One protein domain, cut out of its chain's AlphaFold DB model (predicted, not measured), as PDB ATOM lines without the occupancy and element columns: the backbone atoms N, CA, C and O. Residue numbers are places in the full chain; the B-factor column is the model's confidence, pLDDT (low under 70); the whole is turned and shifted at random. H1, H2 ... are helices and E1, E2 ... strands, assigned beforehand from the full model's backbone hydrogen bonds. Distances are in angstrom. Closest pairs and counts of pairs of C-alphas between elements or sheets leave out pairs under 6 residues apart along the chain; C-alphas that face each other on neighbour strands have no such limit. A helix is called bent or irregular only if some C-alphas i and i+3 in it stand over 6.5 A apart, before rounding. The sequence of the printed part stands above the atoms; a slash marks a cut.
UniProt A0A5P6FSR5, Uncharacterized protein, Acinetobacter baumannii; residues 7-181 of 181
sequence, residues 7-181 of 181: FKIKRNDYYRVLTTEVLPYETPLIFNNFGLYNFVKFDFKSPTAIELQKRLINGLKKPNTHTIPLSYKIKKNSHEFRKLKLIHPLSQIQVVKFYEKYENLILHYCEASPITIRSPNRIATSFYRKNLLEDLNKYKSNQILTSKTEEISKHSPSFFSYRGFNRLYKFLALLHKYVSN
ATOM      1  N   PHE A   7     -16.231 -33.703 -27.529       69.38
ATOM      2  CA  PHE A   7     -16.105 -34.505 -28.742       69.38
ATOM      3  C   PHE A   7     -15.993 -35.977 -28.358       69.38
ATOM      4  O   PHE A   7     -15.065 -36.373 -27.647       69.38
ATOM      5  N   LYS A   8     -16.945 -36.795 -28.824       74.31
ATOM      6  CA  LYS A   8     -16.887 -38.253 -28.665       74.31
ATOM      7  C   LYS A   8     -15.813 -38.834 -29.577       74.31
ATOM      8  O   LYS A   8     -15.762 -38.548 -30.771       74.31
ATOM      9  N   ILE A   9     -14.984 -39.692 -29.001       80.06
ATOM     10  CA  ILE A   9     -13.984 -40.477 -29.710       80.06
ATOM     11  C   ILE A   9     -14.635 -41.783 -30.172       80.06
ATOM     12  O   ILE A   9     -15.313 -42.464 -29.399       80.06
ATOM     13  N   LYS A  10     -14.400 -42.166 -31.431       81.50
ATOM     14  CA  LYS A  10     -14.771 -43.495 -31.933       81.50
ATOM     15  C   LYS A  10     -13.808 -44.529 -31.344       81.50
ATOM     16  O   LYS A  10     -12.641 -44.559 -31.719       81.50
ATOM     17  N   ARG A  11     -14.293 -45.361 -30.416       81.81
ATOM     18  CA  ARG A  11     -13.479 -46.400 -29.753       81.81
ATOM     19  C   ARG A  11     -12.943 -47.443 -30.731       81.81
ATOM     20  O   ARG A  11     -11.774 -47.773 -30.662       81.81
ATOM     21  N   ASN A  12     -13.763 -47.844 -31.702       85.25
ATOM     22  CA  ASN A  12     -13.397 -48.825 -32.729       85.25
ATOM     23  C   ASN A  12     -12.413 -48.288 -33.792       85.25
ATOM     24  O   ASN A  12     -12.201 -48.908 -34.829       85.25
ATOM     25  N   ASP A  13     -11.870 -47.081 -33.607       89.75
ATOM     26  CA  ASP A  13     -10.905 -46.488 -34.526       89.75
ATOM     27  C   ASP A  13      -9.468 -46.687 -34.029       89.75
ATOM     28  O   ASP A  13      -8.843 -45.775 -33.477       89.75
ATOM     29  N   TYR A  14      -8.942 -47.894 -34.239       91.81
ATOM     30  CA  TYR A  14      -7.597 -48.280 -33.803       91.81
ATOM     31  C   TYR A  14      -6.479 -47.520 -34.520       91.81
ATOM     32  O   TYR A  14      -5.417 -47.298 -33.940       91.81
ATOM     33  N   TYR A  15      -6.712 -47.013 -35.736       91.19
ATOM     34  CA  TYR A  15      -5.714 -46.212 -36.450       91.19
ATOM     35  C   TYR A  15      -5.329 -44.924 -35.710       91.19
ATOM     36  O   TYR A  15      -4.259 -44.373 -35.971       91.19
ATOM     37  N   ARG A  16      -6.121 -44.472 -34.725       89.81
ATOM     38  CA  ARG A  16      -5.741 -43.369 -33.828       89.81
ATOM     39  C   ARG A  16      -4.410 -43.597 -33.116       89.81
ATOM     40  O   ARG A  16      -3.706 -42.614 -32.885       89.81
ATOM     41  N   VAL A  17      -4.030 -44.852 -32.858       92.06
ATOM     42  CA  VAL A  17      -2.723 -45.241 -32.295       92.06
ATOM     43  C   VAL A  17      -1.563 -44.626 -33.089       92.06
ATOM     44  O   VAL A  17      -0.575 -44.193 -32.498       92.06
ATOM     45  N   LEU A  18      -1.711 -44.464 -34.413       91.38
ATOM     46  CA  LEU A  18      -0.720 -43.796 -35.266       91.38
ATOM     47  C   LEU A  18      -0.484 -42.336 -34.867       91.38
ATOM     48  O   LEU A  18       0.609 -41.808 -35.024       91.38
ATOM     49  N   THR A  19      -1.501 -41.654 -34.358       87.25
ATOM     50  CA  THR A  19      -1.415 -40.229 -34.015       87.25
ATOM     51  C   THR A  19      -1.101 -39.975 -32.541       87.25
ATOM     52  O   THR A  19      -0.697 -38.852 -32.204       87.25
ATOM     53  N   THR A  20      -1.262 -40.997 -31.690       86.06
ATOM     54  CA  THR A  20      -1.162 -40.879 -30.229       86.06
ATOM     55  C   THR A  20      -0.010 -41.669 -29.600       86.06
ATOM     56  O   THR A  20       0.620 -41.131 -28.699       86.06
ATOM     57  N   GLU A  21       0.316 -42.883 -30.066       88.38
ATOM     58  CA  GLU A  21       1.234 -43.789 -29.334       88.38
ATOM     59  C   GLU A  21       2.588 -44.035 -30.016       88.38
ATOM     60  O   GLU A  21       3.562 -44.385 -29.356       88.38
ATOM     61  N   VAL A  22       2.673 -43.895 -31.342       91.62
ATOM     62  CA  VAL A  22       3.863 -44.336 -32.107       91.62
ATOM     63  C   VAL A  22       4.933 -43.256 -32.285       91.62
ATOM     64  O   VAL A  22       6.052 -43.560 -32.701       91.62
ATOM     65  N   LEU A  23       4.600 -41.989 -32.029       88.81
ATOM     66  CA  LEU A  23       5.532 -40.881 -32.219       88.81
ATOM     67  C   LEU A  23       6.381 -40.653 -30.965       88.81
ATOM     68  O   LEU A  23       5.850 -40.683 -29.854       88.81
ATOM     69  N   PRO A  24       7.689 -40.382 -31.121       85.00
ATOM     70  CA  PRO A  24       8.528 -40.002 -29.994       85.00
ATOM     71  C   PRO A  24       8.064 -38.671 -29.394       85.00
ATOM     72  O   PRO A  24       7.410 -37.867 -30.052       85.00
ATOM     73  N   TYR A  25       8.456 -38.410 -28.145       78.75
ATOM     74  CA  TYR A  25       8.113 -37.152 -27.475       78.75
ATOM     75  C   TYR A  25       8.661 -35.930 -28.239       78.75
ATOM     76  O   TYR A  25       7.988 -34.915 -28.375       78.75
ATOM     77  N   GLU A  26       9.875 -36.035 -28.774       81.00
ATOM     78  CA  GLU A  26      10.545 -34.948 -29.488       81.00
ATOM     79  C   GLU A  26      10.532 -35.242 -31.000       81.00
ATOM     80  O   GLU A  26      11.464 -35.849 -31.531       81.00
ATOM     81  N   THR A  27       9.467 -34.864 -31.712       84.00
ATOM     82  CA  THR A  27       9.367 -34.989 -33.182       84.00
ATOM     83  C   THR A  27       9.851 -33.728 -33.905       84.00
ATOM     84  O   THR A  27       9.687 -32.630 -33.371       84.00
ATOM     85  N   PRO A  28      10.379 -33.834 -35.142       82.62
ATOM     86  CA  PRO A  28      10.628 -32.662 -35.979       82.62
ATOM     87  C   PRO A  28       9.346 -31.843 -36.180       82.62
ATOM     88  O   PRO A  28       8.276 -32.419 -36.361       82.62
ATOM     89  N   LEU A  29       9.462 -30.511 -36.214       79.31
ATOM     90  CA  LEU A  29       8.325 -29.588 -36.393       79.31
ATOM     91  C   LEU A  29       7.482 -29.895 -37.639       79.31
ATOM     92  O   LEU A  29       6.261 -29.784 -37.603       79.31
ATOM     93  N   ILE A  30       8.135 -30.310 -38.725       82.62
ATOM     94  CA  ILE A  30       7.492 -30.609 -40.011       82.62
ATOM     95  C   ILE A  30       6.826 -31.992 -40.064       82.62
ATOM     96  O   ILE A  30       6.237 -32.342 -41.083       82.62
ATOM     97  N   PHE A  31       6.941 -32.806 -39.010       85.12
ATOM     98  CA  PHE A  31       6.535 -34.207 -39.053       85.12
ATOM     99  C   PHE A  31       5.330 -34.504 -38.158       85.12
ATOM    100  O   PHE A  31       5.303 -34.179 -36.972       85.12
ATOM    101  N   ASN A  32       4.345 -35.201 -38.724       86.38
ATOM    102  CA  ASN A  32       3.227 -35.786 -37.996       86.38
ATOM    103  C   ASN A  32       2.716 -37.047 -38.714       86.38
ATOM    104  O   ASN A  32       3.016 -37.282 -39.881       86.38
ATOM    105  N   ASN A  33       1.886 -37.822 -38.018       91.06
ATOM    106  CA  ASN A  33       1.301 -39.053 -38.550       91.06
ATOM    107  C   ASN A  33      -0.127 -38.899 -39.093       91.06
ATOM    108  O   ASN A  33      -0.763 -39.902 -39.409       91.06
ATOM    109  N   PHE A  34      -0.652 -37.676 -39.231       89.12
ATOM    110  CA  PHE A  34      -2.001 -37.484 -39.780       89.12
ATOM    111  C   PHE A  34      -2.093 -37.944 -41.235       89.12
ATOM    112  O   PHE A  34      -3.097 -38.537 -41.620       89.12
ATOM    113  N   GLY A  35      -1.028 -37.739 -42.017       89.06
ATOM    114  CA  GLY A  35      -0.944 -38.244 -43.388       89.06
ATOM    115  C   GLY A  35      -1.063 -39.767 -43.445       89.06
ATOM    116  O   GLY A  35      -1.903 -40.278 -44.175       89.06
ATOM    117  N   LEU A  36      -0.295 -40.486 -42.617       91.69
ATOM    118  CA  LEU A  36      -0.352 -41.949 -42.557       91.69
ATOM    119  C   LEU A  36      -1.715 -42.447 -42.061       91.69
ATOM    120  O   LEU A  36      -2.259 -43.377 -42.643       91.69
ATOM    121  N   TYR A  37      -2.280 -41.811 -41.030       91.81
ATOM    122  CA  TYR A  37      -3.623 -42.119 -40.535       91.81
ATOM    123  C   TYR A  37      -4.675 -41.986 -41.643       91.81
ATOM    124  O   TYR A  37      -5.407 -42.937 -41.902       91.81
ATOM    125  N   ASN A  38      -4.712 -40.852 -42.349       90.12
ATOM    126  CA  ASN A  38      -5.647 -40.647 -43.455       90.12
ATOM    127  C   ASN A  38      -5.408 -41.664 -44.576       90.12
ATOM    128  O   ASN A  38      -6.362 -42.191 -45.140       90.12
ATOM    129  N   PHE A  39      -4.137 -41.965 -44.853       91.50
ATOM    130  CA  PHE A  39      -3.739 -42.904 -45.890       91.50
ATOM    131  C   PHE A  39      -4.208 -44.335 -45.633       91.50
ATOM    132  O   PHE A  39      -4.461 -45.059 -46.583       91.50
ATOM    133  N   VAL A  40      -4.348 -44.766 -44.380       90.88
ATOM    134  CA  VAL A  40      -4.872 -46.109 -44.065       90.88
ATOM    135  C   VAL A  40      -6.357 -46.118 -43.727       90.88
ATOM    136  O   VAL A  40      -6.982 -47.170 -43.790       90.88
ATOM    137  N   LYS A  41      -6.926 -44.965 -43.356       88.25
ATOM    138  CA  LYS A  41      -8.323 -44.855 -42.930       88.25
ATOM    139  C   LYS A  41      -9.299 -44.683 -44.088       88.25
ATOM    140  O   LYS A  41     -10.436 -45.132 -43.973       88.25
ATOM    141  N   PHE A  42      -8.887 -43.976 -45.135       89.00
ATOM    142  CA  PHE A  42      -9.757 -43.600 -46.244       89.00
ATOM    143  C   PHE A  42      -9.359 -44.313 -47.531       89.00
ATOM    144  O   PHE A  42      -8.187 -44.619 -47.751       89.00
ATOM    145  N   ASP A  43     -10.349 -44.542 -48.388       87.75
ATOM    146  CA  ASP A  43     -10.131 -45.102 -49.713       87.75
ATOM    147  C   ASP A  43      -9.639 -44.028 -50.684       87.75
ATOM    148  O   ASP A  43     -10.066 -42.869 -50.653       87.75
ATOM    149  N   PHE A  44      -8.748 -44.430 -51.585       88.12
ATOM    150  CA  PHE A  44      -8.194 -43.568 -52.622       88.12
ATOM    151  C   PHE A  44      -8.675 -44.022 -53.994       88.12
ATOM    152  O   PHE A  44      -8.813 -45.212 -54.245       88.12
ATOM    153  N   LYS A  45      -8.879 -43.070 -54.911       90.19
ATOM    154  CA  LYS A  45      -9.254 -43.375 -56.305       90.19
ATOM    155  C   LYS A  45      -8.061 -43.771 -57.175       90.19
ATOM    156  O   LYS A  45      -8.233 -44.451 -58.179       90.19
ATOM    157  N   SER A  46      -6.856 -43.323 -56.817       93.56
ATOM    158  CA  SER A  46      -5.654 -43.603 -57.601       93.56
ATOM    159  C   SER A  46      -5.252 -45.081 -57.479       93.56
ATOM    160  O   SER A  46      -5.020 -45.536 -56.353       93.56
ATOM    161  N   PRO A  47      -5.073 -45.815 -58.596       92.50
ATOM    162  CA  PRO A  47      -4.613 -47.205 -58.573       92.50
ATOM    163  C   PRO A  47      -3.283 -47.389 -57.832       92.50
ATOM    164  O   PRO A  47      -3.109 -48.353 -57.089       92.50
ATOM    165  N   THR A  48      -2.358 -46.434 -57.973       91.44
ATOM    166  CA  THR A  48      -1.052 -46.480 -57.299       91.44
ATOM    167  C   THR A  48      -1.183 -46.316 -55.789       91.44
ATOM    168  O   THR A  48      -0.516 -47.020 -55.033       91.44
ATOM    169  N   ALA A  49      -2.076 -45.433 -55.333       90.75
ATOM    170  CA  ALA A  49      -2.340 -45.235 -53.911       90.75
ATOM    171  C   ALA A  49      -2.972 -46.484 -53.285       90.75
ATOM    172  O   ALA A  49      -2.540 -46.903 -52.215       90.75
ATOM    173  N   ILE A  50      -3.925 -47.117 -53.979       90.69
ATOM    174  CA  ILE A  50      -4.552 -48.371 -53.536       90.69
ATOM    175  C   ILE A  50      -3.501 -49.478 -53.389       90.69
ATOM    176  O   ILE A  50      -3.473 -50.176 -52.376       90.69
ATOM    177  N   GLU A  51      -2.613 -49.643 -54.372       90.19
ATOM    178  CA  GLU A  51      -1.563 -50.664 -54.317       90.19
ATOM    179  C   GLU A  51      -0.569 -50.401 -53.175       90.19
ATOM    180  O   GLU A  51      -0.233 -51.307 -52.411       90.19
ATOM    181  N   LEU A  52      -0.143 -49.148 -52.990       89.06
ATOM    182  CA  LEU A  52       0.717 -48.757 -51.869       89.06
ATOM    183  C   LEU A  52       0.040 -48.988 -50.514       89.06
ATOM    184  O   LEU A  52       0.675 -49.493 -49.586       89.06
ATOM    185  N   GLN A  53      -1.248 -48.669 -50.398       89.94
ATOM    186  CA  GLN A  53      -2.042 -48.903 -49.195       89.94
ATOM    187  C   GLN A  53      -2.148 -50.397 -48.888       89.94
ATOM    188  O   GLN A  53      -1.851 -50.814 -47.767       89.94
ATOM    189  N   LYS A  54      -2.455 -51.229 -49.891       87.81
ATOM    190  CA  LYS A  54      -2.459 -52.691 -49.754       87.81
ATOM    191  C   LYS A  54      -1.103 -53.209 -49.297       87.81
ATOM    192  O   LYS A  54      -1.050 -54.022 -48.379       87.81
ATOM    193  N   ARG A  55      -0.002 -52.718 -49.870       86.00
ATOM    194  CA  ARG A  55       1.353 -53.089 -49.436       86.00
ATOM    195  C   ARG A  55       1.656 -52.640 -48.015       86.00
ATOM    196  O   ARG A  55       2.305 -53.378 -47.293       86.00
ATOM    197  N   LEU A  56       1.185 -51.483 -47.569       85.56
ATOM    198  CA  LEU A  56       1.413 -51.032 -46.195       85.56
ATOM    199  C   LEU A  56       0.571 -51.802 -45.170       85.56
ATOM    200  O   LEU A  56       1.063 -52.119 -44.091       85.56
ATOM    201  N   ILE A  57      -0.675 -52.149 -45.498       82.62
ATOM    202  CA  ILE A  57      -1.576 -52.872 -44.585       82.62
ATOM    203  C   ILE A  57      -1.254 -54.377 -44.552       82.62
ATOM    204  O   ILE A  57      -1.290 -55.003 -43.482       82.62
ATOM    205  N   ASN A  58      -0.896 -54.948 -45.708       77.81
ATOM    206  CA  ASN A  58      -0.683 -56.386 -45.907       77.81
ATOM    207  C   ASN A  58       0.793 -56.788 -46.058       77.81
ATOM    208  O   ASN A  58       1.079 -57.982 -46.121       77.81
ATOM    209  N   GLY A  59       1.736 -55.842 -46.123       67.19
ATOM    210  CA  GLY A  59       3.153 -56.061 -46.481       67.19
ATOM    211  C   GLY A  59       3.995 -56.870 -45.502       67.19
ATOM    212  O   GLY A  59       5.215 -56.890 -45.612       67.19
ATOM    213  N   LEU A  60       3.361 -57.562 -44.561       60.66
ATOM    214  CA  LEU A  60       3.995 -58.413 -43.559       60.66
ATOM    215  C   LEU A  60       3.633 -59.884 -43.756       60.66
ATOM    216  O   LEU A  60       3.547 -60.639 -42.796       60.66
ATOM    217  N   LYS A  61       3.414 -60.309 -45.006       57.19
ATOM    218  CA  LYS A  61       3.248 -61.738 -45.306       57.19
ATOM    219  C   LYS A  61       4.541 -62.537 -45.133       57.19
ATOM    220  O   LYS A  61       4.472 -63.755 -45.037       57.19
ATOM    221  N   LYS A  62       5.709 -61.884 -45.097       61.47
ATOM    222  CA  LYS A  62       6.982 -62.567 -44.850       61.47
ATOM    223  C   LYS A  62       7.323 -62.501 -43.357       61.47
ATOM    224  O   LYS A  62       7.626 -61.405 -42.882       61.47
ATOM    225  N   PRO A  63       7.294 -63.624 -42.616       53.84
ATOM    226  CA  PRO A  63       7.946 -63.666 -41.313       53.84
ATOM    227  C   PRO A  63       9.432 -63.300 -41.502       53.84
ATOM    228  O   PRO A  63      10.015 -63.632 -42.532       53.84
ATOM    229  N   ASN A  64      10.029 -62.586 -40.541       59.53
ATOM    230  CA  ASN A  64      11.441 -62.149 -40.515       59.53
ATOM    231  C   ASN A  64      11.891 -60.920 -41.338       59.53
ATOM    232  O   ASN A  64      13.095 -60.671 -41.426       59.53
ATOM    233  N   THR A  65      11.005 -60.079 -41.876       69.56
ATOM    234  CA  THR A  65      11.462 -58.796 -42.448       69.56
ATOM    235  C   THR A  65      11.641 -57.730 -41.362       69.56
ATOM    236  O   THR A  65      10.707 -57.381 -40.641       69.56
ATOM    237  N   HIS A  66      12.856 -57.189 -41.239       81.69
ATOM    238  CA  HIS A  66      13.120 -56.035 -40.382       81.69
ATOM    239  C   HIS A  66      12.839 -54.738 -41.147       81.69
ATOM    240  O   HIS A  66      13.101 -54.628 -42.344       81.69
ATOM    241  N   THR A  67      12.312 -53.732 -40.454       88.06
ATOM    242  CA  THR A  67      12.093 -52.399 -41.027       88.06
ATOM    243  C   THR A  67      13.174 -51.427 -40.591       88.06
ATOM    244  O   THR A  67      13.592 -51.456 -39.433       88.06
ATOM    245  N   ILE A  68      13.548 -50.498 -41.466       90.62
ATOM    246  CA  ILE A  68      14.556 -49.482 -41.159       90.62
ATOM    247  C   ILE A  68      13.853 -48.199 -40.679       90.62
ATOM    248  O   ILE A  68      13.059 -47.626 -41.428       90.62
ATOM    249  N   PRO A  69      14.101 -47.733 -39.442       93.00
ATOM    250  CA  PRO A  69      13.541 -46.480 -38.951       93.00
ATOM    251  C   PRO A  69      14.314 -45.261 -39.482       93.00
ATOM    252  O   PRO A  69      15.534 -45.303 -39.661       93.00
ATOM    253  N   LEU A  70      13.621 -44.135 -39.653       93.00
ATOM    254  CA  LEU A  70      14.222 -42.885 -40.123       93.00
ATOM    255  C   LEU A  70      14.930 -42.167 -38.967       93.00
ATOM    256  O   LEU A  70      14.288 -41.736 -38.014       93.00
ATOM    257  N   SER A  71      16.253 -42.024 -39.040       93.00
ATOM    258  CA  SER A  71      17.036 -41.339 -38.001       93.00
ATOM    259  C   SER A  71      17.077 -39.824 -38.225       93.00
ATOM    260  O   SER A  71      17.325 -39.377 -39.339       93.00
ATOM    261  N   TYR A  72      16.916 -39.035 -37.162       91.50
ATOM    262  CA  TYR A  72      17.012 -37.571 -37.188       91.50
ATOM    263  C   TYR A  72      17.704 -37.038 -35.928       91.50
ATOM    264  O   TYR A  72      17.859 -37.751 -34.932       91.50
ATOM    265  N   LYS A  73      18.163 -35.787 -35.977       91.12
ATOM    266  CA  LYS A  73      18.819 -35.104 -34.856       91.12
ATOM    267  C   LYS A  73      17.957 -33.941 -34.383       91.12
ATOM    268  O   LYS A  73      17.388 -33.224 -35.199       91.12
ATOM    269  N   ILE A  74      17.901 -33.742 -33.075       88.50
ATOM    270  CA  ILE A  74      17.279 -32.578 -32.436       88.50
ATOM    271  C   ILE A  74      18.290 -31.919 -31.506       88.50
ATOM    272  O   ILE A  74      19.149 -32.594 -30.934       88.50
ATOM    273  N   LYS A  75      18.216 -30.598 -31.373       87.19
ATOM    274  CA  LYS A  75      19.105 -29.853 -30.484       87.19
ATOM    275  C   LYS A  75      18.726 -30.162 -29.034       87.19
ATOM    276  O   LYS A  75      17.572 -29.974 -28.663       87.19
ATOM    277  N   LYS A  76      19.683 -30.657 -28.245       82.19
ATOM    278  CA  LYS A  76      19.511 -30.886 -26.803       82.19
ATOM    279  C   LYS A  76      19.958 -29.638 -26.045       82.19
ATOM    280  O   LYS A  76      19.148 -29.018 -25.373       82.19
ATOM    281  N   ASN A  77      21.214 -29.240 -26.258       84.69
ATOM    282  CA  ASN A  77      21.850 -28.065 -25.657       84.69
ATOM    283  C   ASN A  77      22.564 -27.231 -26.745       84.69
ATOM    284  O   ASN A  77      22.446 -27.514 -27.938       84.69
ATOM    285  N   SER A  78      23.323 -26.203 -26.357       86.25
ATOM    286  CA  SER A  78      24.157 -25.404 -27.271       86.25
ATOM    287  C   SER A  78      25.177 -26.236 -28.061       86.25
ATOM    288  O   SER A  78      25.519 -25.846 -29.175       86.25
ATOM    289  N   HIS A  79      25.647 -27.360 -27.510       86.56
ATOM    290  CA  HIS A  79      26.774 -28.132 -28.057       86.56
ATOM    291  C   HIS A  79      26.431 -29.586 -28.413       86.56
ATOM    292  O   HIS A  79      27.230 -30.270 -29.044       86.56
ATOM    293  N   GLU A  80      25.238 -30.066 -28.049       91.81
ATOM    294  CA  GLU A  80      24.856 -31.471 -28.217       91.81
ATOM    295  C   GLU A  80      23.544 -31.634 -28.980       91.81
ATOM    296  O   GLU A  80      22.564 -30.909 -28.762       91.81
ATOM    297  N   PHE A  81      23.499 -32.681 -29.803       89.12
ATOM    298  CA  PHE A  81      22.289 -33.142 -30.469       89.12
ATOM    299  C   PHE A  81      21.875 -34.512 -29.943       89.12
ATOM    300  O   PHE A  81      22.698 -35.416 -29.803       89.12
ATOM    301  N   ARG A  82      20.574 -34.704 -29.731       89.31
ATOM    302  CA  ARG A  82      19.996 -36.026 -29.488       89.31
ATOM    303  C   ARG A  82      19.672 -36.671 -30.830       89.31
ATOM    304  O   ARG A  82      18.962 -36.083 -31.645       89.31
ATOM    305  N   LYS A  83      20.181 -37.880 -31.066       91.81
ATOM    306  CA  LYS A  83      19.795 -38.698 -32.224       91.81
ATOM    307  C   LYS A  83      18.554 -39.509 -31.860       91.81
ATOM    308  O   LYS A  83      18.603 -40.330 -30.949       91.81
ATOM    309  N   LEU A  84      17.458 -39.281 -32.572       91.44
ATOM    310  CA  LEU A  84      16.200 -40.008 -32.434       91.44
ATOM    311  C   LEU A  84      15.862 -40.740 -33.732       91.44
ATOM    312  O   LEU A  84      16.513 -40.555 -34.763       91.44
ATOM    313  N   LYS A  85      14.865 -41.621 -33.665       92.44
ATOM    314  CA  LYS A  85      14.427 -42.443 -34.791       92.44
ATOM    315  C   LYS A  85      12.902 -42.442 -34.879       92.44
ATOM    316  O   LYS A  85      12.236 -42.669 -33.873       92.44
ATOM    317  N   LEU A  86      12.364 -42.198 -36.070       91.69
ATOM    318  CA  LEU A  86      10.948 -42.373 -36.388       91.69
ATOM    319  C   LEU A  86      10.713 -43.809 -36.848       91.69
ATOM    320  O   LEU A  86      11.442 -44.335 -37.693       91.69
ATOM    321  N   ILE A  87       9.687 -44.439 -36.283       92.56
ATOM    322  CA  ILE A  87       9.310 -45.818 -36.593       92.56
ATOM    323  C   ILE A  87       8.908 -45.914 -38.071       92.56
ATOM    324  O   ILE A  87       8.213 -45.040 -38.587       92.56
ATOM    325  N   HIS A  88       9.320 -46.981 -38.754       92.06
ATOM    326  CA  HIS A  88       8.913 -47.234 -40.137       92.06
ATOM    327  C   HIS A  88       7.379 -47.383 -40.250       92.06
ATOM    328  O   HIS A  88       6.799 -48.061 -39.398       92.06
ATOM    329  N   PRO A  89       6.705 -46.841 -41.289       92.06
ATOM    330  CA  PRO A  89       5.240 -46.876 -41.405       92.06
ATOM    331  C   PRO A  89       4.633 -48.272 -41.232       92.06
ATOM    332  O   PRO A  89       3.685 -48.442 -40.475       92.06
ATOM    333  N   LEU A  90       5.235 -49.291 -41.853       90.31
ATOM    334  CA  LEU A  90       4.802 -50.687 -41.723       90.31
ATOM    335  C   LEU A  90       4.769 -51.170 -40.260       90.31
ATOM    336  O   LEU A  90       3.811 -51.811 -39.837       90.31
ATOM    337  N   SER A  91       5.781 -50.816 -39.470       91.31
ATOM    338  CA  SER A  91       5.872 -51.197 -38.056       91.31
ATOM    339  C   SER A  91       4.910 -50.391 -37.198       91.31
ATOM    340  O   SER A  91       4.356 -50.912 -36.238       91.31
ATOM    341  N   GLN A  92       4.618 -49.143 -37.574       93.62
ATOM    342  CA  GLN A  92       3.545 -48.387 -36.928       93.62
ATOM    343  C   GLN A  92       2.179 -49.068 -37.133       93.62
ATOM    344  O   GLN A  92       1.390 -49.136 -36.195       93.62
ATOM    345  N   ILE A  93       1.920 -49.647 -38.313       92.06
ATOM    346  CA  ILE A  93       0.705 -50.444 -38.569       92.06
ATOM    347  C   ILE A  93       0.685 -51.739 -37.744       92.06
ATOM    348  O   ILE A  93      -0.379 -52.150 -37.285       92.06
ATOM    349  N   GLN A  94       1.835 -52.367 -37.485       91.12
ATOM    350  CA  GLN A  94       1.901 -53.499 -36.550       91.12
ATOM    351  C   GLN A  94       1.515 -53.091 -35.131       91.12
ATOM    352  O   GLN A  94       0.791 -53.830 -34.472       91.12
ATOM    353  N   VAL A  95       1.952 -51.911 -34.678       93.38
ATOM    354  CA  VAL A  95       1.555 -51.384 -33.367       93.38
ATOM    355  C   VAL A  95       0.041 -51.179 -33.313       93.38
ATOM    356  O   VAL A  95      -0.575 -51.563 -32.327       93.38
ATOM    357  N   VAL A  96      -0.588 -50.675 -34.381       93.75
ATOM    358  CA  VAL A  96      -2.060 -50.580 -34.456       93.75
ATOM    359  C   VAL A  96      -2.715 -51.951 -34.249       93.75
ATOM    360  O   VAL A  96      -3.561 -52.087 -33.370       93.75
ATOM    361  N   LYS A  97      -2.279 -52.977 -34.995       92.31
ATOM    362  CA  LYS A  97      -2.806 -54.352 -34.871       92.31
ATOM    363  C   LYS A  97      -2.550 -54.957 -33.488       92.31
ATOM    364  O   LYS A  97      -3.358 -55.732 -32.988       92.31
ATOM    365  N   PHE A  98      -1.422 -54.618 -32.861       94.25
ATOM    366  CA  PHE A  98      -1.105 -55.040 -31.499       94.25
ATOM    367  C   PHE A  98      -2.092 -54.445 -30.491       94.25
ATOM    368  O   PHE A  98      -2.628 -55.179 -29.667       94.25
ATOM    369  N   TYR A  99      -2.367 -53.141 -30.579       94.75
ATOM    370  CA  TYR A  99      -3.351 -52.485 -29.716       94.75
ATOM    371  C   TYR A  99      -4.753 -53.056 -29.931       94.75
ATOM    372  O   TYR A  99      -5.410 -53.403 -28.959       94.75
ATOM    373  N   GLU A 100      -5.173 -53.231 -31.184       94.00
ATOM    374  CA  GLU A 100      -6.459 -53.849 -31.530       94.00
ATOM    375  C   GLU A 100      -6.611 -55.255 -30.936       94.00
ATOM    376  O   GLU A 100      -7.650 -55.589 -30.376       94.00
ATOM    377  N   LYS A 101      -5.562 -56.081 -31.006       95.56
ATOM    378  CA  LYS A 101      -5.609 -57.459 -30.504       95.56
ATOM    379  C   LYS A 101      -5.537 -57.555 -28.977       95.56
ATOM    380  O   LYS A 101      -6.122 -58.469 -28.399       95.56
ATOM    381  N   TYR A 102      -4.777 -56.673 -28.329       96.00
ATOM    382  CA  TYR A 102      -4.382 -56.839 -26.928       96.00
ATOM    383  C   TYR A 102      -4.875 -55.727 -25.993       96.00
ATOM    384  O   TYR A 102      -4.490 -55.734 -24.827       96.00
ATOM    385  N   GLU A 103      -5.736 -54.800 -26.428       94.00
ATOM    386  CA  GLU A 103      -6.181 -53.674 -25.587       94.00
ATOM    387  C   GLU A 103      -6.746 -54.095 -24.222       94.00
ATOM    388  O   GLU A 103      -6.362 -53.525 -23.202       94.00
ATOM    389  N   ASN A 104      -7.587 -55.130 -24.176       93.19
ATOM    390  CA  ASN A 104      -8.188 -55.611 -22.931       93.19
ATOM    391  C   ASN A 104      -7.153 -56.267 -22.010       93.19
ATOM    392  O   ASN A 104      -7.203 -56.092 -20.795       93.19
ATOM    393  N   LEU A 105      -6.181 -56.979 -22.585       93.88
ATOM    394  CA  LEU A 105      -5.087 -57.587 -21.827       93.88
ATOM    395  C   LEU A 105      -4.147 -56.522 -21.260       93.88
ATOM    396  O   LEU A 105      -3.736 -56.626 -20.108       93.88
ATOM    397  N   ILE A 106      -3.857 -55.468 -22.031       91.38
ATOM    398  CA  ILE A 106      -3.096 -54.309 -21.548       91.38
ATOM    399  C   ILE A 106      -3.802 -53.696 -20.335       91.38
ATOM    400  O   ILE A 106      -3.157 -53.476 -19.314       91.38
ATOM    401  N   LEU A 107      -5.117 -53.460 -20.419       90.75
ATOM    402  CA  LEU A 107      -5.897 -52.917 -19.302       90.75
ATOM    403  C   LEU A 107      -5.848 -53.835 -18.072       90.75
ATOM    404  O   LEU A 107      -5.510 -53.366 -16.990       90.75
ATOM    405  N   HIS A 108      -6.094 -55.133 -18.253       90.88
ATOM    406  CA  HIS A 108      -6.106 -56.112 -17.166       90.88
ATOM    407  C   HIS A 108      -4.763 -56.191 -16.422       90.88
ATOM    408  O   HIS A 108      -4.707 -56.056 -15.200       90.88
ATOM    409  N   TYR A 109      -3.651 -56.345 -17.147       88.31
ATOM    410  CA  TYR A 109      -2.334 -56.448 -16.513       88.31
ATOM    411  C   TYR A 109      -1.861 -55.122 -15.905       88.31
ATOM    412  O   TYR A 109      -1.151 -55.123 -14.899       88.31
ATOM    413  N   CYS A 110      -2.254 -53.982 -16.480       86.25
ATOM    414  CA  CYS A 110      -1.952 -52.671 -15.905       86.25
ATOM    415  C   CYS A 110      -2.832 -52.309 -14.697       86.25
ATOM    416  O   CYS A 110      -2.482 -51.385 -13.959       86.25
ATOM    417  N   GLU A 111      -3.940 -53.014 -14.471       84.44
ATOM    418  CA  GLU A 111      -4.770 -52.869 -13.274       84.44
ATOM    419  C   GLU A 111      -4.163 -53.595 -12.067       84.44
ATOM    420  O   GLU A 111      -4.172 -53.048 -10.963       84.44
ATOM    421  N   ALA A 112      -3.554 -54.764 -12.291       81.19
ATOM    422  CA  ALA A 112      -3.015 -55.626 -11.238       81.19
ATOM    423  C   ALA A 112      -1.915 -54.970 -10.379       81.19
ATOM    424  O   ALA A 112      -1.816 -55.256  -9.187       81.19
ATOM    425  N   SER A 113      -1.090 -54.087 -10.954       76.69
ATOM    426  CA  SER A 113      -0.031 -53.396 -10.206       76.69
ATOM    427  C   SER A 113      -0.472 -52.001  -9.741       76.69
ATOM    428  O   SER A 113      -0.805 -51.145 -10.570       76.69
ATOM    429  N   PRO A 114      -0.407 -51.697  -8.431       71.12
ATOM    430  CA  PRO A 114      -0.662 -50.351  -7.925       71.12
ATOM    431  C   PRO A 114       0.496 -49.376  -8.202       71.12
ATOM    432  O   PRO A 114       0.292 -48.161  -8.169       71.12
ATOM    433  N   ILE A 115       1.700 -49.877  -8.503       75.00
ATOM    434  CA  ILE A 115       2.925 -49.081  -8.653       75.00
ATOM    435  C   ILE A 115       3.310 -49.029 -10.135       75.00
ATOM    436  O   ILE A 115       4.153 -49.780 -10.622       75.00
ATOM    437  N   THR A 116       2.684 -48.120 -10.881       74.44
ATOM    438  CA  THR A 116       3.062 -47.853 -12.275       74.44
ATOM    439  C   THR A 116       2.898 -46.380 -12.642       74.44
ATOM    440  O   THR A 116       1.928 -45.714 -12.276       74.44
ATOM    441  N   ILE A 117       3.864 -45.870 -13.409       73.06
ATOM    442  CA  ILE A 117       3.840 -44.520 -13.995       73.06
ATOM    443  C   ILE A 117       2.847 -44.446 -15.158       73.06
ATOM    444  O   ILE A 117       2.285 -43.391 -15.432       73.06
ATOM    445  N   ARG A 118       2.635 -45.562 -15.863       75.69
ATOM    446  CA  ARG A 118       1.706 -45.668 -16.988       75.69
ATOM    447  C   ARG A 118       0.697 -46.755 -16.659       75.69
ATOM    448  O   ARG A 118       0.919 -47.917 -16.972       75.69
ATOM    449  N   SER A 119      -0.397 -46.360 -16.010       83.06
ATOM    450  CA  SER A 119      -1.555 -47.223 -15.754       83.06
ATOM    451  C   SER A 119      -2.698 -46.876 -16.709       83.06
ATOM    452  O   SER A 119      -3.527 -46.023 -16.375       83.06
ATOM    453  N   PRO A 120      -2.755 -47.475 -17.915       87.88
ATOM    454  CA  PRO A 120      -3.985 -47.534 -18.693       87.88
ATOM    455  C   PRO A 120      -5.158 -47.971 -17.808       87.88
ATOM    456  O   PRO A 120      -5.069 -48.982 -17.122       87.88
ATOM    457  N   ASN A 121      -6.231 -47.183 -17.798       85.88
ATOM    458  CA  ASN A 121      -7.422 -47.443 -16.987       85.88
ATOM    459  C   ASN A 121      -8.633 -47.828 -17.845       85.88
ATOM    460  O   ASN A 121      -9.423 -48.687 -17.484       85.88
ATOM    461  N   ARG A 122      -8.799 -47.166 -18.991       86.25
ATOM    462  CA  ARG A 122      -9.846 -47.460 -19.979       86.25
ATOM    463  C   ARG A 122      -9.454 -46.897 -21.336       86.25
ATOM    464  O   ARG A 122      -8.589 -46.024 -21.421       86.25
ATOM    465  N   ILE A 123     -10.126 -47.343 -22.391       86.19
ATOM    466  CA  ILE A 123     -10.033 -46.724 -23.721       86.19
ATOM    467  C   ILE A 123     -10.631 -45.313 -23.647       86.19
ATOM    468  O   ILE A 123     -11.760 -45.139 -23.168       86.19
ATOM    469  N   ALA A 124      -9.886 -44.316 -24.134       82.88
ATOM    470  CA  ALA A 124     -10.298 -42.915 -24.090       82.88
ATOM    471  C   ALA A 124     -11.612 -42.697 -24.868       82.88
ATOM    472  O   ALA A 124     -11.740 -43.092 -26.030       82.88
ATOM    473  N   THR A 125     -12.600 -42.067 -24.227       73.94
ATOM    474  CA  THR A 125     -13.972 -41.914 -24.760       73.94
ATOM    475  C   THR A 125     -14.266 -40.558 -25.365       73.94
ATOM    476  O   THR A 125     -15.113 -40.434 -26.248       73.94
ATOM    477  N   SER A 126     -13.627 -39.520 -24.848       66.88
ATOM    478  CA  SER A 126     -13.962 -38.141 -25.170       66.88
ATOM    479  C   SER A 126     -12.793 -37.232 -24.849       66.88
ATOM    480  O   SER A 126     -12.040 -37.505 -23.920       66.88
ATOM    481  N   PHE A 127     -12.686 -36.129 -25.579       67.00
ATOM    482  CA  PHE A 127     -11.784 -35.034 -25.238       67.00
ATOM    483  C   PHE A 127     -12.532 -33.700 -25.316       67.00
ATOM    484  O   PHE A 127     -13.561 -33.574 -25.992       67.00
ATOM    485  N   TYR A 128     -12.033 -32.710 -24.583       60.81
ATOM    486  CA  TYR A 128     -12.682 -31.416 -24.417       60.81
ATOM    487  C   TYR A 128     -11.972 -30.311 -25.201       60.81
ATOM    488  O   TYR A 128     -10.825 -29.976 -24.925       60.81
ATOM    489  N   ARG A 129     -12.666 -29.647 -26.126       53.75
ATOM    490  CA  ARG A 129     -12.123 -28.456 -26.794       53.75
ATOM    491  C   ARG A 129     -12.732 -27.199 -26.167       53.75
ATOM    492  O   ARG A 129     -13.901 -26.908 -26.409       53.75
ATOM    493  N   LYS A 130     -11.947 -26.435 -25.397       49.88
ATOM    494  CA  LYS A 130     -12.328 -25.062 -25.010       49.88
ATOM    495  C   LYS A 130     -12.265 -24.146 -26.242       49.88
ATOM    496  O   LYS A 130     -11.495 -24.417 -27.169       49.88
ATOM    497  N   ASN A 131     -13.127 -23.130 -26.273       49.59
ATOM    498  CA  ASN A 131     -13.369 -22.225 -27.404       49.59
ATOM    499  C   ASN A 131     -12.088 -21.653 -28.042       49.59
ATOM    500  O   ASN A 131     -11.059 -21.509 -27.389       49.59
ATOM    501  N   LEU A 132     -12.191 -21.273 -29.325       51.25
ATOM    502  CA  LEU A 132     -11.117 -20.730 -30.179       51.25
ATOM    503  C   LEU A 132     -10.344 -19.526 -29.590       51.25
ATOM    504  O   LEU A 132      -9.247 -19.250 -30.058       51.25
ATOM    505  N   LEU A 133     -10.898 -18.834 -28.588       50.44
ATOM    506  CA  LEU A 133     -10.387 -17.569 -28.037       50.44
ATOM    507  C   LEU A 133      -9.523 -17.718 -26.762       50.44
ATOM    508  O   LEU A 133      -8.946 -16.738 -26.309       50.44
ATOM    509  N   GLU A 134      -9.389 -18.919 -26.190       47.03
ATOM    510  CA  GLU A 134      -8.580 -19.194 -24.980       47.03
ATOM    511  C   GLU A 134      -7.376 -20.086 -25.327       47.03
ATOM    512  O   GLU A 134      -7.221 -21.221 -24.870       47.03
ATOM    513  N   ASP A 135      -6.520 -19.587 -26.215       46.56
ATOM    514  CA  ASP A 135      -5.443 -20.347 -26.853       46.56
ATOM    515  C   ASP A 135      -4.208 -20.563 -25.948       46.56
ATOM    516  O   ASP A 135      -3.068 -20.463 -26.390       46.56
ATOM    517  N   LEU A 136      -4.406 -20.912 -24.670       48.78
ATOM    518  CA  LEU A 136      -3.309 -21.250 -23.746       48.78
ATOM    519  C   LEU A 136      -2.572 -22.546 -24.150       48.78
ATOM    520  O   LEU A 136      -1.433 -22.761 -23.756       48.78
ATOM    521  N   ASN A 137      -3.197 -23.390 -24.983       46.94
ATOM    522  CA  ASN A 137      -2.616 -24.602 -25.578       46.94
ATOM    523  C   ASN A 137      -2.777 -24.583 -27.111       46.94
ATOM    524  O   ASN A 137      -3.403 -25.468 -27.702       46.94
ATOM    525  N   LYS A 138      -2.270 -23.533 -27.768       45.75
ATOM    526  CA  LYS A 138      -2.272 -23.410 -29.239       45.75
ATOM    527  C   LYS A 138      -1.456 -24.512 -29.930       45.75
ATOM    528  O   LYS A 138      -1.775 -24.912 -31.047       45.75
ATOM    529  N   TYR A 139      -0.450 -25.042 -29.235       50.22
ATOM    530  CA  TYR A 139       0.454 -26.089 -29.711       50.22
ATOM    531  C   TYR A 139       0.117 -27.450 -29.087       50.22
ATOM    532  O   TYR A 139      -0.318 -27.521 -27.936       50.22
ATOM    533  N   LYS A 140       0.331 -28.540 -29.843       46.06
ATOM    534  CA  LYS A 140       0.167 -29.925 -29.369       46.06
ATOM    535  C   LYS A 140       1.068 -30.121 -28.143       46.06
ATOM    536  O   LYS A 140       2.285 -30.173 -28.275       46.06
ATOM    537  N   SER A 141       0.483 -30.174 -26.947       51.72
ATOM    538  CA  SER A 141       1.231 -30.440 -25.722       51.72
ATOM    539  C   SER A 141       1.272 -31.949 -25.482       51.72
ATOM    540  O   SER A 141       0.249 -32.629 -25.537       51.72
ATOM    541  N   ASN A 142       2.460 -32.494 -25.220       51.00
ATOM    542  CA  ASN A 142       2.671 -33.927 -24.976       51.00
ATOM    543  C   ASN A 142       2.226 -34.367 -23.566       51.00
ATOM    544  O   ASN A 142       2.889 -35.161 -22.895       51.00
ATOM    545  N   GLN A 143       1.140 -33.794 -23.056       54.88
ATOM    546  CA  GLN A 143       0.634 -34.128 -21.734       54.88
ATOM    547  C   GLN A 143      -0.136 -35.450 -21.794       54.88
ATOM    548  O   GLN A 143      -1.095 -35.584 -22.551       54.88
ATOM    549  N   ILE A 144       0.274 -36.416 -20.969       52.78
ATOM    550  CA  ILE A 144      -0.477 -37.655 -20.745       52.78
ATOM    551  C   ILE A 144      -1.760 -37.300 -19.993       52.78
ATOM    552  O   ILE A 144      -1.697 -36.656 -18.937       52.78
ATOM    553  N   LEU A 145      -2.912 -37.728 -20.513       54.31
ATOM    554  CA  LEU A 145      -4.178 -37.540 -19.817       54.31
ATOM    555  C   LEU A 145      -4.333 -38.517 -18.676       54.31
ATOM    556  O   LEU A 145      -4.382 -39.730 -18.869       54.31
ATOM    557  N   THR A 146      -4.522 -37.949 -17.496       56.38
ATOM    558  CA  THR A 146      -5.152 -38.651 -16.389       56.38
ATOM    559  C   THR A 146      -6.674 -38.671 -16.560       56.38
ATOM    560  O   THR A 146      -7.234 -37.760 -17.175       56.38
ATOM    561  N   SER A 147      -7.355 -39.645 -15.961       52.38
ATOM    562  CA  SER A 147      -8.824 -39.738 -15.898       52.38
ATOM    563  C   SER A 147      -9.500 -38.458 -15.384       52.38
ATOM    564  O   SER A 147     -10.599 -38.132 -15.814       52.38
ATOM    565  N   LYS A 148      -8.815 -37.677 -14.536       50.69
ATOM    566  CA  LYS A 148      -9.276 -36.362 -14.045       50.69
ATOM    567  C   LYS A 148      -9.083 -35.216 -15.051       50.69
ATOM    568  O   LYS A 148      -9.742 -34.192 -14.950       50.69
ATOM    569  N   THR A 149      -8.165 -35.361 -16.007       50.47
ATOM    570  CA  THR A 149      -7.804 -34.321 -16.993       50.47
ATOM    571  C   THR A 149      -8.378 -34.564 -18.389       50.47
ATOM    572  O   THR A 149      -8.261 -33.679 -19.234       50.47
ATOM    573  N   GLU A 150      -9.018 -35.717 -18.638       47.94
ATOM    574  CA  GLU A 150      -9.786 -35.965 -19.875       47.94
ATOM    575  C   GLU A 150     -10.803 -34.849 -20.158       47.94
ATOM    576  O   GLU A 150     -11.049 -34.496 -21.311       47.94
ATOM    577  N   GLU A 151     -11.333 -34.228 -19.102       46.97
ATOM    578  CA  GLU A 151     -12.309 -33.141 -19.180       46.97
ATOM    579  C   GLU A 151     -11.731 -31.782 -19.611       46.97
ATOM    580  O   GLU A 151     -12.496 -30.839 -19.808       46.97
ATOM    581  N   ILE A 152     -10.404 -31.644 -19.749       46.59
ATOM    582  CA  ILE A 152      -9.731 -30.337 -19.887       46.59
ATOM    583  C   ILE A 152      -8.970 -30.196 -21.227       46.59
ATOM    584  O   ILE A 152      -8.664 -29.078 -21.643       46.59
ATOM    585  N   SER A 153      -8.675 -31.281 -21.955       43.62
ATOM    586  CA  SER A 153      -7.693 -31.248 -23.058       43.62
ATOM    587  C   SER A 153      -8.245 -31.142 -24.488       43.62
ATOM    588  O   SER A 153      -9.018 -31.994 -24.931       43.62
ATOM    589  N   LYS A 154      -7.697 -30.178 -25.249       44.97
ATOM    590  CA  LYS A 154      -8.070 -29.751 -26.621       44.97
ATOM    591  C   LYS A 154      -7.867 -30.793 -27.738       44.97
ATOM    592  O   LYS A 154      -8.482 -30.671 -28.797       44.97
ATOM    593  N   HIS A 155      -7.017 -31.795 -27.525       49.03
ATOM    594  CA  HIS A 155      -6.689 -32.858 -28.486       49.03
ATOM    595  C   HIS A 155      -6.977 -34.229 -27.867       49.03
ATOM    596  O   HIS A 155      -7.057 -34.314 -26.650       49.03
ATOM    597  N   SER A 156      -7.109 -35.285 -28.681       54.56
ATOM    598  CA  SER A 156      -7.092 -36.688 -28.229       54.56
ATOM    599  C   SER A 156      -5.634 -37.084 -27.937       54.56
ATOM    600  O   SER A 156      -4.924 -37.414 -28.887       54.56
ATOM    601  N   PRO A 157      -5.141 -37.029 -26.691       65.38
ATOM    602  CA  PRO A 157      -3.702 -37.049 -26.407       65.38
ATOM    603  C   PRO A 157      -3.153 -38.469 -26.336       65.38
ATOM    604  O   PRO A 157      -1.959 -38.663 -26.519       65.38
ATOM    605  N   SER A 158      -4.026 -39.448 -26.097       79.31
ATOM    606  CA  SER A 158      -3.675 -40.852 -25.935       79.31
ATOM    607  C   SER A 158      -4.815 -41.784 -26.347       79.31
ATOM    608  O   SER A 158      -5.988 -41.397 -26.398       79.31
ATOM    609  N   PHE A 159      -4.463 -43.028 -26.659       87.19
ATOM    610  CA  PHE A 159      -5.396 -44.112 -26.949       87.19
ATOM    611  C   PHE A 159      -6.138 -44.549 -25.678       87.19
ATOM    612  O   PHE A 159      -7.367 -44.638 -25.672       87.19
ATOM    613  N   PHE A 160      -5.396 -44.727 -24.582       87.69
ATOM    614  CA  PHE A 160      -5.937 -44.997 -23.252       87.69
ATOM    615  C   PHE A 160      -6.063 -43.721 -22.418       87.69
ATOM    616  O   PHE A 160      -5.283 -42.780 -22.565       87.69
ATOM    617  N   SER A 161      -7.009 -43.714 -21.487       84.38
ATOM    618  CA  SER A 161      -7.008 -42.801 -20.347       84.38
ATOM    619  C   SER A 161      -6.117 -43.389 -19.254       84.38
ATOM    620  O   SER A 161      -6.272 -44.573 -18.935       84.38
ATOM    621  N   TYR A 162      -5.237 -42.594 -18.655       81.75
ATOM    622  CA  TYR A 162      -4.317 -43.087 -17.632       81.75
ATOM    623  C   TYR A 162      -4.786 -42.736 -16.212       81.75
ATOM    624  O   TYR A 162      -5.471 -41.739 -15.984       81.75
ATOM    625  N   ARG A 163      -4.413 -43.552 -15.229       75.50
ATOM    626  CA  ARG A 163      -4.566 -43.283 -13.792       75.50
ATOM    627  C   ARG A 163      -3.230 -42.782 -13.218       75.50
ATOM    628  O   ARG A 163      -2.166 -42.967 -13.800       75.50
ATOM    629  N   GLY A 164      -3.278 -42.104 -12.072       74.81
ATOM    630  CA  GLY A 164      -2.073 -41.748 -11.316       74.81
ATOM    631  C   GLY A 164      -1.321 -40.535 -11.867       74.81
ATOM    632  O   GLY A 164      -1.843 -39.419 -11.862       74.81
ATOM    633  N   PHE A 165      -0.062 -40.733 -12.268       72.81
ATOM    634  CA  PHE A 165       0.898 -39.650 -12.480       72.81
ATOM    635  C   PHE A 165       1.189 -39.389 -13.953       72.81
ATOM    636  O   PHE A 165       1.565 -40.279 -14.701       72.81
ATOM    637  N   ASN A 166       1.130 -38.120 -14.356       69.06
ATOM    638  CA  ASN A 166       1.468 -37.712 -15.721       69.06
ATOM    639  C   ASN A 166       2.971 -37.476 -15.957       69.06
ATOM    640  O   ASN A 166       3.385 -37.270 -17.095       69.06
ATOM    641  N   ARG A 167       3.789 -37.441 -14.895       73.00
ATOM    642  CA  ARG A 167       5.227 -37.148 -14.962       73.00
ATOM    643  C   ARG A 167       6.006 -37.999 -13.965       73.00
ATOM    644  O   ARG A 167       5.557 -38.187 -12.836       73.00
ATOM    645  N   LEU A 168       7.204 -38.417 -14.374       80.19
ATOM    646  CA  LEU A 168       8.093 -39.286 -13.597       80.19
ATOM    647  C   LEU A 168       8.384 -38.732 -12.197       80.19
ATOM    648  O   LEU A 168       8.246 -39.453 -11.217       80.19
ATOM    649  N   TYR A 169       8.720 -37.444 -12.084       79.19
ATOM    650  CA  TYR A 169       9.079 -36.855 -10.790       79.19
ATOM    651  C   TYR A 169       7.931 -36.908  -9.770       79.19
ATOM    652  O   TYR A 169       8.183 -37.051  -8.580       79.19
ATOM    653  N   LYS A 170       6.666 -36.831 -10.217       79.00
ATOM    654  CA  LYS A 170       5.505 -36.930  -9.317       79.00
ATOM    655  C   LYS A 170       5.349 -38.343  -8.763       79.00
ATOM    656  O   LYS A 170       4.995 -38.503  -7.603       79.00
ATOM    657  N   PHE A 171       5.631 -39.344  -9.594       81.94
ATOM    658  CA  PHE A 171       5.643 -40.740  -9.178       81.94
ATOM    659  C   PHE A 171       6.795 -41.028  -8.204       81.94
ATOM    660  O   PHE A 171       6.562 -41.608  -7.148       81.94
ATOM    661  N   LEU A 172       8.009 -40.553  -8.505       84.06
ATOM    662  CA  LEU A 172       9.177 -40.719  -7.628       84.06
ATOM    663  C   LEU A 172       8.977 -40.054  -6.260       84.06
ATOM    664  O   LEU A 172       9.333 -40.636  -5.240       84.06
ATOM    665  N   ALA A 173       8.349 -38.876  -6.222       82.38
ATOM    666  CA  ALA A 173       8.011 -38.206  -4.969       82.38
ATOM    667  C   ALA A 173       7.033 -39.019  -4.098       82.38
ATOM    668  O   ALA A 173       7.129 -38.971  -2.874       82.38
ATOM    669  N   LEU A 174       6.103 -39.771  -4.703       79.12
ATOM    670  CA  LEU A 174       5.223 -40.677  -3.961       79.12
ATOM    671  C   LEU A 174       5.988 -41.907  -3.456       79.12
ATOM    672  O   LEU A 174       5.835 -42.255  -2.292       79.12
ATOM    673  N   LEU A 175       6.838 -42.526  -4.281       77.19
ATOM    674  CA  LEU A 175       7.661 -43.663  -3.845       77.19
ATOM    675  C   LEU A 175       8.557 -43.307  -2.658       77.19
ATOM    676  O   LEU A 175       8.621 -44.071  -1.702       77.19
ATOM    677  N   HIS A 176       9.178 -42.125  -2.675       76.00
ATOM    678  CA  HIS A 176       9.976 -41.656  -1.543       76.00
ATOM    679  C   HIS A 176       9.174 -41.639  -0.238       76.00
ATOM    680  O   HIS A 176       9.694 -42.079   0.780       76.00
ATOM    681  N   LYS A 177       7.903 -41.215  -0.265       71.75
ATOM    682  CA  LYS A 177       7.013 -41.229   0.913       71.75
ATOM    683  C   LYS A 177       6.616 -42.632   1.383       71.75
ATOM    684  O   LYS A 177       6.269 -42.787   2.544       71.75
ATOM    685  N   TYR A 178       6.627 -43.628   0.496       68.75
ATOM    686  CA  TYR A 178       6.321 -45.023   0.841       68.75
ATOM    687  C   TYR A 178       7.518 -45.775   1.429       68.75
ATOM    688  O   TYR A 178       7.308 -46.741   2.143       68.75
ATOM    689  N   VAL A 179       8.746 -45.359   1.109       70.12
ATOM    690  CA  VAL A 179       9.990 -45.990   1.596       70.12
ATOM    691  C   VAL A 179      10.502 -45.337   2.889       70.12
ATOM    692  O   VAL A 179      11.347 -45.898   3.572       70.12
ATOM    693  N   SER A 180      10.017 -44.135   3.220       65.62
ATOM    694  CA  SER A 180      10.386 -43.398   4.442       65.62
ATOM    695  C   SER A 180       9.412 -43.585   5.615       65.62
ATOM    696  O   SER A 180       9.594 -42.945   6.647       65.62
ATOM    697  N   ASN A 181       8.424 -44.471   5.460       48.47
ATOM    698  CA  ASN A 181       7.580 -45.025   6.524       48.47
ATOM    699  C   ASN A 181       7.825 -46.533   6.605       48.47
ATOM    700  O   ASN A 181       7.658 -47.086   7.710       48.47
TER     701      ASN A 181
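This is residues 7 to 181 of the 181 residues of an uncharacterized protein of Acinetobacter baumannii (UniProt A0A5P6FSR5). Helix H1 lies in the middle of a small helical group, with H2 on one side and the arm H4a of a bent long helix on another, while H3 crosses H2 at one end. The other arm, H4b, packs on E3 of a small two-stranded sheet, E3 and E5; the hairpin E1 and E2 lies off to one side, a long loop follows E4, and the last residues, 176 to 181, stick out. The 175 printed residues hold five named helices and five named strands, in the order H1 H2 H3 E1 E2 H4 E3 E4 E5 H5, of mixed class, with both two-stranded sheets antiparallel. The whole is only just compact, close to loose, with a radius of gyration of the C-alphas of 18.7 A and spans of 64 by 46 by 44 A.

Start at residues 7 to 8, which pair antiparallel with residues 126 to 127 of E4, residues 126 to 129; E4 pairs with no named strand. H1, residues 14 to 20, and H2, residues 34 to 41, form a helical hairpin and touch at C-alphas 15 and 37, 6.1 A, at a shallow tilt of 5 degrees, opposite ways. H3, residues 47 to 58, only just touches H2, with 3 pairs of C-alphas within 8 A, the closest Val 40 and Gln 53, 6.5 A, about perpendicular at 87 degrees. E1, residues 70 to 75, and E2, residues 81 to 86, form a hairpin; look for N 72 and O 84, 2.9 A. H4, residues 89 to 112, was assigned as one helix by its hydrogen bonds but is bent: C-alphas 101 and 104 are 8.2 A apart, and its arms H4a and H4b stand at a steep tilt of 69.7 degrees, only just short of about perpendicular. H4a touches H1 at C-alphas 17 and 96, 5.8 A, at a steep tilt of 57 degrees, opposite ways. Residues 56 to 57 of H3 touch H4a, closest at C-alphas 56 and 90, 5.6 A. H4b has C-alpha 110 at 5.5 A from C-alpha 119 of E3, residues 119 to 123. E3 is antiparallel to E5, residues 160 to 163, with N 121 and O 161 at 2.8 A, and runs on into E4 at 90 degrees. H5, residues 168 to 179, touches no helix. O i to N i+4 pairs are all within hydrogen-bond range in H2, H3, H4a and H4b, 7 of 8 in H5, and 1 of 3 in H1, where 4 of 4 O i to N i+3 pairs are.

Find C-alpha 14 at (-7.597, -48.280, -33.803), where H1 begins. H3 measures 16.1 A, E1 16.9 A, E2 15.8 A, H4a, residues 89 to 101, 18.7 A, and H4b, residues 104 to 112, 12.8 A. H5 runs 16.7 A to C-alpha 179 at (9.990, -45.990, 1.596).

The C-alphas of Pro 47 and Asn 181 are the two farthest apart, 66.3 A. The printed part has no cut. The links H1 to H2, H3 to E1 and E4 to E5 are long, the last with 30 residues. Mean pLDDT of the printed part is 78.4; 44 residues are under 70, among them 59 to 65 and 126 to 157.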